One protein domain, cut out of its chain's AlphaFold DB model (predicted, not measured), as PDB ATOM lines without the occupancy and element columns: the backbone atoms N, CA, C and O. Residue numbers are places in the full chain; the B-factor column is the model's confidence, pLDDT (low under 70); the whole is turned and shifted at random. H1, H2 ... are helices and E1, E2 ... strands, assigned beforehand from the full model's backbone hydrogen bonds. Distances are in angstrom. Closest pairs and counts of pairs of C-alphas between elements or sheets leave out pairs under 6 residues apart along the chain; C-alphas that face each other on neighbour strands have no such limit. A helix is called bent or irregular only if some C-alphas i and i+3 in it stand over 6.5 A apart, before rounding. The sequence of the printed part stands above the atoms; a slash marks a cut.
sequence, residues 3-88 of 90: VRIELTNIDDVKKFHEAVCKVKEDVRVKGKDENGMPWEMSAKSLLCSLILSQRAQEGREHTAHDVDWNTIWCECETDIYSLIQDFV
ATOM      1  N   VAL A   3       6.070  26.782 -14.169       90.81
ATOM      2  CA  VAL A   3       7.012  27.871 -14.450       90.81
ATOM      3  C   VAL A   3       6.266  29.201 -14.450       90.81
ATOM      4  O   VAL A   3       5.157  29.283 -14.975       90.81
ATOM      5  N   ARG A   4       6.834  30.233 -13.824       91.00
ATOM      6  CA  ARG A   4       6.254  31.581 -13.846       91.00
ATOM      7  C   ARG A   4       6.594  32.247 -15.173       91.00
ATOM      8  O   ARG A   4       7.748  32.177 -15.588       91.00
ATOM      9  N   ILE A   5       5.617  32.885 -15.807       91.06
ATOM     10  CA  ILE A   5       5.821  33.575 -17.084       91.06
ATOM     11  C   ILE A   5       5.334  35.024 -17.036       91.06
ATOM     12  O   ILE A   5       4.421  35.347 -16.275       91.06
ATOM     13  N   GLU A   6       5.922  35.876 -17.868       88.62
ATOM     14  CA  GLU A   6       5.476  37.243 -18.137       88.62
ATOM     15  C   GLU A   6       5.345  37.433 -19.652       88.62
ATOM     16  O   GLU A   6       6.248  37.110 -20.419       88.62
ATOM     17  N   LEU A   7       4.183  37.929 -20.082       87.62
ATOM     18  CA  LEU A   7       3.876  38.227 -21.478       87.62
ATOM     19  C   LEU A   7       3.605  39.727 -21.558       87.62
ATOM     20  O   LEU A   7       2.579  40.201 -21.072       87.62
ATOM     21  N   THR A   8       4.560  40.480 -22.098       82.44
ATOM     22  CA  THR A   8       4.574  41.947 -21.981       82.44
ATOM     23  C   THR A   8       3.804  42.643 -23.092       82.44
ATOM     24  O   THR A   8       3.336  43.765 -22.920       82.44
ATOM     25  N   ASN A   9       3.686  41.989 -24.244       86.25
ATOM     26  CA  ASN A   9       3.090  42.546 -25.448       86.25
ATOM     27  C   ASN A   9       2.354  41.444 -26.242       86.25
ATOM     28  O   ASN A   9       2.479  40.253 -25.960       86.25
ATOM     29  N   ILE A  10       1.569  41.837 -27.250       87.94
ATOM     30  CA  ILE A  10       0.779  40.892 -28.063       87.94
ATOM     31  C   ILE A  10       1.671  39.885 -28.804       87.94
ATOM     32  O   ILE A  10       1.261  38.747 -29.028       87.94
ATOM     33  N   ASP A  11       2.867  40.296 -29.223       90.25
ATOM     34  CA  ASP A  11       3.806  39.421 -29.924       90.25
ATOM     35  C   ASP A  11       4.301  38.295 -29.002       90.25
ATOM     36  O   ASP A  11       4.319  37.138 -29.419       90.25
ATOM     37  N   ASP A  12       4.565  38.594 -27.724       90.50
ATOM     38  CA  ASP A  12       4.884  37.583 -26.709       90.50
ATOM     39  C   ASP A  12       3.732  36.587 -26.550       90.50
ATOM     40  O   ASP A  12       3.949  35.378 -26.563       90.50
ATOM     41  N   VAL A  13       2.488  37.079 -26.459       90.56
ATOM     42  CA  VAL A  13       1.297  36.222 -26.320       90.56
ATOM     43  C   VAL A  13       1.139  35.295 -27.525       90.56
ATOM     44  O   VAL A  13       0.858  34.107 -27.357       90.56
ATOM     45  N   LYS A  14       1.350  35.810 -28.742       92.25
ATOM     46  CA  LYS A  14       1.298  35.013 -29.975       92.25
ATOM     47  C   LYS A  14       2.387  33.947 -30.001       92.25
ATOM     48  O   LYS A  14       2.071  32.776 -30.193       92.25
ATOM     49  N   LYS A  15       3.644  34.327 -29.764       93.88
ATOM     50  CA  LYS A  15       4.780  33.393 -29.751       93.88
ATOM     51  C   LYS A  15       4.620  32.326 -28.673       93.88
ATOM     52  O   LYS A  15       4.857  31.150 -28.942       93.88
ATOM     53  N   PHE A  16       4.162  32.715 -27.485       93.69
ATOM     54  CA  PHE A  16       3.841  31.786 -26.408       93.69
ATOM     55  C   PHE A  16       2.754  30.799 -26.837       93.69
ATOM     56  O   PHE A  16       2.948  29.591 -26.723       93.69
ATOM     57  N   HIS A  17       1.642  31.291 -27.390       94.00
ATOM     58  CA  HIS A  17       0.550  30.445 -27.865       94.00
ATOM     59  C   HIS A  17       1.005  29.465 -28.963       94.00
ATOM     60  O   HIS A  17       0.682  28.278 -28.923       94.00
ATOM     61  N   GLU A  18       1.810  29.924 -29.920       93.75
ATOM     62  CA  GLU A  18       2.392  29.068 -30.956       93.75
ATOM     63  C   GLU A  18       3.349  28.014 -30.382       93.75
ATOM     64  O   GLU A  18       3.371  26.878 -30.863       93.75
ATOM     65  N   ALA A  19       4.134  28.360 -29.357       92.50
ATOM     66  CA  ALA A  19       5.040  27.432 -28.688       92.50
ATOM     67  C   ALA A  19       4.267  26.333 -27.944       92.50
ATOM     68  O   ALA A  19       4.530  25.147 -28.156       92.50
ATOM     69  N   VAL A  20       3.266  26.699 -27.135       92.75
ATOM     70  CA  VAL A  20       2.469  25.726 -26.365       92.75
ATOM     71  C   VAL A  20       1.583  24.856 -27.259       92.75
ATOM     72  O   VAL A  20       1.336  23.699 -26.928       92.75
ATOM     73  N   CYS A  21       1.146  25.351 -28.421       92.81
ATOM     74  CA  CYS A  21       0.384  24.562 -29.394       92.81
ATOM     75  C   CYS A  21       1.207  23.447 -30.061       92.81
ATOM     76  O   CYS A  21       0.627  22.472 -30.534       92.81
ATOM     77  N   LYS A  22       2.544  23.551 -30.077       90.69
ATOM     78  CA  LYS A  22       3.438  22.492 -30.586       90.69
ATOM     79  C   LYS A  22       3.640  21.354 -29.585       90.69
ATOM     80  O   LYS A  22       4.076  20.273 -29.972       90.69
ATOM     81  N   VAL A  23       3.333  21.589 -28.310       90.56
ATOM     82  CA  VAL A  23       3.434  20.583 -27.251       90.56
ATOM     83  C   VAL A  23       2.288  19.590 -27.398       90.56
ATOM     84  O   VAL A  23       1.145  19.976 -27.653       90.56
ATOM     85  N   LYS A  24       2.571  18.297 -27.251       90.50
ATOM     86  CA  LYS A  24       1.546  17.252 -27.370       90.50
ATOM     87  C   LYS A  24       0.656  17.221 -26.127       90.50
ATOM     88  O   LYS A  24      -0.561  17.106 -26.243       90.50
ATOM     89  N   GLU A  25       1.266  17.371 -24.963       92.19
ATOM     90  CA  GLU A  25       0.650  17.306 -23.640       92.19
ATOM     91  C   GLU A  25      -0.256  18.509 -23.359       92.19
ATOM     92  O   GLU A  25      -0.165  19.540 -24.029       92.19
ATOM     93  N   ASP A  26      -1.151  18.389 -22.378       91.38
ATOM     94  CA  ASP A  26      -1.948  19.533 -21.935       91.38
ATOM     95  C   ASP A  26      -1.030  20.602 -21.325       91.38
ATOM     96  O   ASP A  26      -0.096  20.304 -20.574       91.38
ATOM     97  N   VAL A  27      -1.297  21.856 -21.678       93.81
ATOM     98  CA  VAL A  27      -0.572  23.015 -21.161       93.81
ATOM     99  C   VAL A  27      -1.608  23.961 -20.594       93.81
ATOM    100  O   VAL A  27      -2.500  24.420 -21.314       93.81
ATOM    101  N   ARG A  28      -1.493  24.256 -19.302       94.81
ATOM    102  CA  ARG A  28      -2.421  25.118 -18.579       94.81
ATOM    103  C   ARG A  28      -1.746  26.403 -18.157       94.81
ATOM    104  O   ARG A  28      -0.631  26.399 -17.649       94.81
ATOM    105  N   VAL A  29      -2.462  27.499 -18.334       92.81
ATOM    106  CA  VAL A  29      -2.145  28.782 -17.726       92.81
ATOM    107  C   VAL A  29      -2.968  28.900 -16.456       92.81
ATOM    108  O   VAL A  29      -4.176  28.668 -16.477       92.81
ATOM    109  N   LYS A  30      -2.311  29.237 -15.353       91.50
ATOM    110  CA  LYS A  30      -2.925  29.449 -14.047       91.50
ATOM    111  C   LYS A  30      -2.605  30.844 -13.548       91.50
ATOM    112  O   LYS A  30      -1.475  31.301 -13.698       91.50
ATOM    113  N   GLY A  31      -3.561  31.472 -12.889       87.69
ATOM    114  CA  GLY A  31      -3.359  32.737 -12.195       87.69
ATOM    115  C   GLY A  31      -4.323  32.875 -11.030       87.69
ATOM    116  O   GLY A  31      -4.964  31.902 -10.622       87.69
ATOM    117  N   LYS A  32      -4.410  34.079 -10.476       84.69
ATOM    118  CA  LYS A  32      -5.395  34.429  -9.453       84.69
ATOM    119  C   LYS A  32      -6.261  35.561  -9.953       84.69
ATOM    120  O   LYS A  32      -5.744  36.417 -10.650       84.69
ATOM    121  N   ASP A  33      -7.545  35.550  -9.632       77.75
ATOM    122  CA  ASP A  33      -8.451  36.648  -9.938       77.75
ATOM    123  C   ASP A  33      -8.317  37.808  -8.937       77.75
ATOM    124  O   ASP A  33      -7.461  37.787  -8.049       77.75
ATOM    125  N   GLU A  34      -9.154  38.833  -9.102       71.69
ATOM    126  CA  GLU A  34      -9.225  40.030  -8.250       71.69
ATOM    127  C   GLU A  34      -9.451  39.694  -6.775       71.69
ATOM    128  O   GLU A  34      -9.017  40.409  -5.875       71.69
ATOM    129  N   ASN A  35     -10.142  38.584  -6.532       75.44
ATOM    130  CA  ASN A  35     -10.511  38.098  -5.214       75.44
ATOM    131  C   ASN A  35      -9.464  37.115  -4.664       75.44
ATOM    132  O   ASN A  35      -9.669  36.505  -3.611       75.44
ATOM    133  N   GLY A  36      -8.349  36.928  -5.378       76.06
ATOM    134  CA  GLY A  36      -7.310  35.960  -5.056       76.06
ATOM    135  C   GLY A  36      -7.715  34.506  -5.313       76.06
ATOM    136  O   GLY A  36      -6.970  33.602  -4.915       76.06
ATOM    137  N   MET A  37      -8.860  34.259  -5.959       81.62
ATOM    138  CA  MET A  37      -9.303  32.914  -6.308       81.62
ATOM    139  C   MET A  37      -8.483  32.387  -7.486       81.62
ATOM    140  O   MET A  37      -8.233  33.115  -8.447       81.62
ATOM    141  N   PRO A  38      -8.037  31.125  -7.444       86.00
ATOM    142  CA  PRO A  38      -7.284  30.551  -8.544       86.00
ATOM    143  C   PRO A  38      -8.182  30.382  -9.771       86.00
ATOM    144  O   PRO A  38      -9.284  29.844  -9.672       86.00
ATOM    145  N   TRP A  39      -7.672  30.759 -10.936       87.62
ATOM    146  CA  TRP A  39      -8.262  30.405 -12.222       87.62
ATOM    147  C   TRP A  39      -7.262  29.590 -13.039       87.62
ATOM    148  O   TRP A  39      -6.043  29.691 -12.862       87.62
ATOM    149  N   GLU A  40      -7.785  28.766 -13.940       90.75
ATOM    150  CA  GLU A  40      -6.982  28.004 -14.885       90.75
ATOM    151  C   GLU A  40      -7.644  27.964 -16.260       90.75
ATOM    152  O   GLU A  40      -8.867  27.916 -16.385       90.75
ATOM    153  N   MET A  41      -6.825  27.977 -17.305       91.56
ATOM    154  CA  MET A  41      -7.264  27.860 -18.690       91.56
ATOM    155  C   MET A  41      -6.258  27.052 -19.499       91.56
ATOM    156  O   MET A  41      -5.069  27.034 -19.196       91.56
ATOM    157  N   SER A  42      -6.711  26.416 -20.579       93.50
ATOM    158  CA  SER A  42      -5.784  25.806 -21.534       93.50
ATOM    159  C   SER A  42      -5.000  26.891 -22.276       93.50
ATOM    160  O   SER A  42      -5.599  27.761 -22.912       93.50
ATOM    161  N   ALA A  43      -3.670  26.803 -22.258       92.06
ATOM    162  CA  ALA A  43      -2.764  27.700 -22.980       92.06
ATOM    163  C   ALA A  43      -2.922  27.588 -24.509       92.06
ATOM    164  O   ALA A  43      -2.631  28.524 -25.255       92.06
ATOM    165  N   LYS A  44      -3.433  26.440 -24.971       93.50
ATOM    166  CA  LYS A  44      -3.754  26.156 -26.376       93.50
ATOM    167  C   LYS A  44      -5.117  26.706 -26.799       93.50
ATOM    168  O   LYS A  44      -5.484  26.608 -27.966       93.50
ATOM    169  N   SER A  45      -5.897  27.263 -25.873       92.75
ATOM    170  CA  SER A  45      -7.191  27.856 -26.200       92.75
ATOM    171  C   SER A  45      -7.012  29.229 -26.841       92.75
ATOM    172  O   SER A  45      -6.348  30.103 -26.280       92.75
ATOM    173  N   LEU A  46      -7.690  29.455 -27.968       89.31
ATOM    174  CA  LEU A  46      -7.775  30.777 -28.590       89.31
ATOM    175  C   LEU A  46      -8.330  31.815 -27.604       89.31
ATOM    176  O   LEU A  46      -7.824  32.931 -27.540       89.31
ATOM    177  N   LEU A  47      -9.304  31.435 -26.772       88.69
ATOM    178  CA  LEU A  47      -9.854  32.321 -25.745       88.69
ATOM    179  C   LEU A  47      -8.781  32.763 -24.741       88.69
ATOM    180  O   LEU A  47      -8.734  33.934 -24.379       88.69
ATOM    181  N   CYS A  48      -7.890  31.852 -24.336       89.00
ATOM    182  CA  CYS A  48      -6.775  32.188 -23.450       89.00
ATOM    183  C   CYS A  48      -5.852  33.216 -24.117       89.00
ATOM    184  O   CYS A  48      -5.532  34.235 -23.513       89.00
ATOM    185  N   SER A  49      -5.506  33.006 -25.391       87.88
ATOM    186  CA  SER A  49      -4.666  33.946 -26.144       87.88
ATOM    187  C   SER A  49      -5.305  35.333 -26.299       87.88
ATOM    188  O   SER A  49      -4.602  36.339 -26.238       87.88
ATOM    189  N   LEU A  50      -6.633  35.406 -26.448       87.88
ATOM    190  CA  LEU A  50      -7.365  36.669 -26.567       87.88
ATOM    191  C   LEU A  50      -7.359  37.442 -25.246       87.88
ATOM    192  O   LEU A  50      -7.032  38.624 -25.250       87.88
ATOM    193  N   ILE A  51      -7.644  36.766 -24.130       86.75
ATOM    194  CA  ILE A  51      -7.617  37.369 -22.788       86.75
ATOM    195  C   ILE A  51      -6.213  37.904 -22.471       86.75
ATOM    196  O   ILE A  51      -6.058  39.049 -22.053       86.75
ATOM    197  N   LEU A  52      -5.177  37.103 -22.740       86.06
ATOM    198  CA  LEU A  52      -3.788  37.516 -22.535       86.06
ATOM    199  C   LEU A  52      -3.390  38.688 -23.452       86.06
ATOM    200  O   LEU A  52      -2.686  39.596 -23.017       86.06
ATOM    201  N   SER A  53      -3.863  38.705 -24.703       85.75
ATOM    202  CA  SER A  53      -3.575  39.787 -25.658       85.75
ATOM    203  C   SER A  53      -4.250  41.100 -25.271       85.75
ATOM    204  O   SER A  53      -3.621  42.149 -25.373       85.75
ATOM    205  N   GLN A  54      -5.506  41.046 -24.815       83.50
ATOM    206  CA  GLN A  54      -6.226  42.219 -24.319       83.50
ATOM    207  C   GLN A  54      -5.456  42.858 -23.157       83.50
ATOM    208  O   GLN A  54      -5.186  44.057 -23.179       83.50
ATOM    209  N   ARG A  55      -4.972  42.042 -22.213       74.50
ATOM    210  CA  ARG A  55      -4.151  42.528 -21.099       74.50
ATOM    211  C   ARG A  55      -2.832  43.151 -21.555       74.50
ATOM    212  O   ARG A  55      -2.434  44.195 -21.045       74.50
ATOM    213  N   ALA A  56      -2.155  42.520 -22.509       77.50
ATOM    214  CA  ALA A  56      -0.906  43.038 -23.056       77.50
ATOM    215  C   ALA A  56      -1.090  44.395 -23.771       77.50
ATOM    216  O   ALA A  56      -0.134  45.160 -23.886       77.50
ATOM    217  N   GLN A  57      -2.306  44.709 -24.239       73.62
ATOM    218  CA  GLN A  57      -2.662  46.015 -24.809       73.62
ATOM    219  C   GLN A  57      -3.051  47.063 -23.762       73.62
ATOM    220  O   GLN A  57      -2.712  48.229 -23.937       73.62
ATOM    221  N   GLU A  58      -3.728  46.665 -22.683       67.06
ATOM    222  CA  GLU A  58      -4.220  47.567 -21.624       67.06
ATOM    223  C   GLU A  58      -3.112  48.107 -20.696       67.06
ATOM    224  O   GLU A  58      -3.387  48.850 -19.759       67.06
ATOM    225  N   GLY A  59      -1.844  47.774 -20.963       56.16
ATOM    226  CA  GLY A  59      -0.683  48.524 -20.483       56.16
ATOM    227  C   GLY A  59      -0.705  48.896 -19.000       56.16
ATOM    228  O   GLY A  59      -0.673  50.076 -18.694       56.16
ATOM    229  N   ARG A  60      -0.727  47.922 -18.076       55.22
ATOM    230  CA  ARG A  60      -0.610  48.126 -16.607       55.22
ATOM    231  C   ARG A  60      -1.450  49.291 -16.038       55.22
ATOM    232  O   ARG A  60      -1.088  49.837 -14.994       55.22
ATOM    233  N   GLU A  61      -2.561  49.684 -16.659       47.38
ATOM    234  CA  GLU A  61      -3.499  50.587 -16.003       47.38
ATOM    235  C   GLU A  61      -4.210  49.772 -14.924       47.38
ATOM    236  O   GLU A  61      -5.085  48.962 -15.206       47.38
ATOM    237  N   HIS A  62      -3.736  49.915 -13.680       50.03
ATOM    238  CA  HIS A  62      -4.325  49.313 -12.488       50.03
ATOM    239  C   HIS A  62      -5.784  49.751 -12.357       50.03
ATOM    240  O   HIS A  62      -6.097  50.741 -11.692       50.03
ATOM    241  N   THR A  63      -6.690  48.999 -12.963       44.50
ATOM    242  CA  THR A  63      -8.084  49.029 -12.558       44.50
ATOM    243  C   THR A  63      -8.231  48.039 -11.413       44.50
ATOM    244  O   THR A  63      -7.713  46.929 -11.452       44.50
ATOM    245  N   ALA A  64      -8.882  48.464 -10.330       43.69
ATOM    246  CA  ALA A  64      -9.032  47.696  -9.088       43.69
ATOM    247  C   ALA A  64      -9.876  46.407  -9.241       43.69
ATOM    248  O   ALA A  64     -10.173  45.751  -8.245       43.69
ATOM    249  N   HIS A  65     -10.224  46.071 -10.484       47.78
ATOM    250  CA  HIS A  65     -10.891  44.863 -10.932       47.78
ATOM    251  C   HIS A  65      -9.974  44.016 -11.831       47.78
ATOM    252  O   HIS A  65     -10.412  43.400 -12.791       47.78
ATOM    253  N   ASP A  66      -8.671  43.994 -11.552       53.03
ATOM    254  CA  ASP A  66      -7.739  43.149 -12.286       53.03
ATOM    255  C   ASP A  66      -7.444  41.862 -11.514       53.03
ATOM    256  O   ASP A  66      -6.901  41.869 -10.407       53.03
ATOM    257  N   VAL A  67      -7.776  40.738 -12.147       55.38
ATOM    258  CA  VAL A  67      -7.165  39.431 -11.899       55.38
ATOM    259  C   VAL A  67      -5.666  39.647 -11.624       55.38
ATOM    260  O   VAL A  67      -5.021  40.411 -12.341       55.38
ATOM    261  N   ASP A  68      -5.094  39.054 -10.568       59.94
ATOM    262  CA  ASP A  68      -3.660  39.146 -10.253       59.94
ATOM    263  C   ASP A  68      -2.817  38.439 -11.336       59.94
ATOM    264  O   ASP A  68      -2.303  37.326 -11.193       59.94
ATOM    265  N   TRP A  69      -2.676  39.140 -12.459       61.69
ATOM    266  CA  TRP A  69      -1.896  38.781 -13.633       61.69
ATOM    267  C   TRP A  69      -0.392  38.947 -13.400       61.69
ATOM    268  O   TRP A  69       0.401  38.548 -14.249       61.69
ATOM    269  N   ASN A  70       0.037  39.484 -12.247       62.91
ATOM    270  CA  ASN A  70       1.454  39.470 -11.872       62.91
ATOM    271  C   ASN A  70       1.931  38.045 -11.563       62.91
ATOM    272  O   ASN A  70       3.138  37.786 -11.502       62.91
ATOM    273  N   THR A  71       1.002  37.109 -11.347       72.00
ATOM    274  CA  THR A  71       1.298  35.714 -11.034       72.00
ATOM    275  C   THR A  71       0.681  34.751 -12.048       72.00
ATOM    276  O   THR A  71      -0.087  33.861 -11.695       72.00
ATOM    277  N   ILE A  72       1.072  34.882 -13.321       87.88
ATOM    278  CA  ILE A  72       0.763  33.881 -14.349       87.88
ATOM    279  C   ILE A  72       1.768  32.724 -14.274       87.88
ATOM    280  O   ILE A  72       2.987  32.910 -14.243       87.88
ATOM    281  N   TRP A  73       1.242  31.506 -14.266       90.88
ATOM    282  CA  TRP A  73       2.008  30.267 -14.247       90.88
ATOM    283  C   TRP A  73       1.633  29.399 -15.435       90.88
ATOM    284  O   TRP A  73       0.457  29.149 -15.677       90.88
ATOM    285  N   CYS A  74       2.638  28.888 -16.131       91.56
ATOM    286  CA  CYS A  74       2.487  27.829 -17.112       91.56
ATOM    287  C   CYS A  74       2.734  26.482 -16.429       91.56
ATOM    288  O   CYS A  74       3.752  26.296 -15.757       91.56
ATOM    289  N   GLU A  75       1.803  25.549 -16.581       92.81
ATOM    290  CA  GLU A  75       1.909  24.190 -16.071       92.81
ATOM    291  C   GLU A  75       1.735  23.183 -17.205       92.81
ATOM    292  O   GLU A  75       0.778  23.241 -17.973       92.81
ATOM    293  N   CYS A  76       2.676  22.253 -17.298       92.06
ATOM    294  CA  CYS A  76       2.658  21.152 -18.251       92.06
ATOM    295  C   CYS A  76       3.196  19.894 -17.568       92.06
ATOM    296  O   CYS A  76       4.020  19.994 -16.660       92.06
ATOM    297  N   GLU A  77       2.746  18.708 -17.962       89.12
ATOM    298  CA  GLU A  77       3.260  17.451 -17.401       89.12
ATOM    299  C   GLU A  77       4.735  17.225 -17.763       89.12
ATOM    300  O   GLU A  77       5.518  16.773 -16.925       89.12
ATOM    301  N   THR A  78       5.121  17.607 -18.979       88.31
ATOM    302  CA  THR A  78       6.479  17.499 -19.516       88.31
ATOM    303  C   THR A  78       7.289  18.777 -19.302       88.31
ATOM    304  O   THR A  78       6.770  19.828 -18.909       88.31
ATOM    305  N   ASP A  79       8.603  18.675 -19.513       87.25
ATOM    306  CA  ASP A  79       9.476  19.843 -19.511       87.25
ATOM    307  C   ASP A  79       9.195  20.703 -20.747       87.25
ATOM    308  O   ASP A  79       9.528  20.345 -21.878       87.25
ATOM    309  N   ILE A  80       8.552  21.841 -20.502       87.81
ATOM    310  CA  ILE A  80       8.219  22.851 -21.504       87.81
ATOM    311  C   ILE A  80       9.195  24.034 -21.463       87.81
ATOM    312  O   ILE A  80       9.130  24.905 -22.325       87.81
ATOM    313  N   TYR A  81      10.113  24.084 -20.489       88.31
ATOM    314  CA  TYR A  81      10.946  25.258 -20.218       88.31
ATOM    315  C   TYR A  81      11.722  25.711 -21.450       88.31
ATOM    316  O   TYR A  81      11.667  26.880 -21.806       88.31
ATOM    317  N   SER A  82      12.356  24.780 -22.164       88.19
ATOM    318  CA  SER A  82      13.116  25.088 -23.384       88.19
ATOM    319  C   SER A  82      12.286  25.768 -24.485       88.19
ATOM    320  O   SER A  82      12.842  26.508 -25.292       88.19
ATOM    321  N   LEU A  83      10.965  25.554 -24.510       88.62
ATOM    322  CA  LEU A  83      10.045  26.145 -25.488       88.62
ATOM    323  C   LEU A  83       9.515  27.517 -25.068       88.62
ATOM    324  O   LEU A  83       9.110  28.293 -25.930       88.62
ATOM    325  N   ILE A  84       9.474  27.797 -23.764       91.19
ATOM    326  CA  ILE A  84       8.875  29.021 -23.212       91.19
ATOM    327  C   ILE A  84       9.873  29.893 -22.449       91.19
ATOM    328  O   ILE A  84       9.449  30.878 -21.852       91.19
ATOM    329  N   GLN A  85      11.166  29.548 -22.449       92.44
ATOM    330  CA  GLN A  85      12.221  30.204 -21.660       92.44
ATOM    331  C   GLN A  85      12.259  31.724 -21.848       92.44
ATOM    332  O   GLN A  85      12.505  32.443 -20.886       92.44
ATOM    333  N   ASP A  86      11.938  32.201 -23.052       89.25
ATOM    334  CA  ASP A  86      11.922  33.625 -23.399       89.25
ATOM    335  C   ASP A  86      10.864  34.415 -22.611       89.25
ATOM    336  O   ASP A  86      10.959  35.633 -22.492       89.25
ATOM    337  N   PHE A  87       9.868  33.722 -22.053       90.38
ATOM    338  CA  PHE A  87       8.781  34.297 -21.262       90.38
ATOM    339  C   PHE A  87       8.941  34.028 -19.766       90.38
ATOM    340  O   PHE A  87       8.103  34.465 -18.984       90.38
ATOM    341  N   VAL A  88       9.949  33.256 -19.345       89.88
ATOM    342  CA  VAL A  88      10.084  32.822 -17.949       89.88
ATOM    343  C   VAL A  88      10.651  33.938 -17.080       89.88
ATOM    344  O   VAL A  88      11.674  34.534 -17.400       89.88
TER     345      VAL A  88
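What this domain is: This is residues 3 to 88 of the 90 residues of an uncharacterized protein of Ruminococcus bromii (UniProt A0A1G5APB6). A small, strongly twisted sheet of three strands has H2 slanting over one face; H1 lies side by side with H2, and H3 packs on the other side of H1. The printed part has 86 residues, in the order H1 E1 E2 H2 E3 H3, with the antiparallel sheet order E2 E1 E3. The class is mixed, helices and strands; the whole is compact, with a radius of gyration of the C-alphas of 12.3 A, and spans 37 by 26 by 21 A.

Where its parts are: Find E1, residues 27 to 32, 17.0 A long, from C-alpha 27 at (-0.572, 23.015, -21.161). Beside it are E2, residues 38 to 42, 13.9 A, and E3, residues 68 to 76, 20.7 A, which bends by 62 degrees at residue 71. H1, residues 10 to 21, runs 16.4 A from (0.779, 40.892, -28.063); H2, residues 46 to 57, runs 16.5 A; H3, residues 81 to 87, 9.4 A, ends at (8.781, 34.297, -21.262).

How they stand to each other: In the hairpin E1 and E2, look for N 29 and O 41, 2.8 A apart; between E1 and E3, N 30 and O 73 are 2.8 A apart. E2, H2 and E3 form a split strand-helix-strand unit, two same-way strands with E1 between them, its crossover right-handed. H2 is on the sheet at a height of 10.4 A. H1 only grazes the sheet with residues 20 to 21. H1 touches H2, closest C-alphas Ile 10 and Ser 53, 5.1 A, at a shallow tilt of 24 degrees, opposite ways. H1 touches H3, closest C-alphas Ala 19 and Leu 83, 6.1 A. H2 and H3 are apart. In H1 and H2 every O i to N i+4 pair is within hydrogen-bond range; in irregular H3, where C-alphas 83 and 86 are 8.0 A apart, 1 of 3 is, beside 2 of 4 O i to N i+3 pairs.

The domain as a whole: The farthest C-alphas, Lys 24 and Ala 64, are 37.1 A apart. The printed part has no cut, and no link is long. Look for low confidence, under 70, at residues 58 to 70.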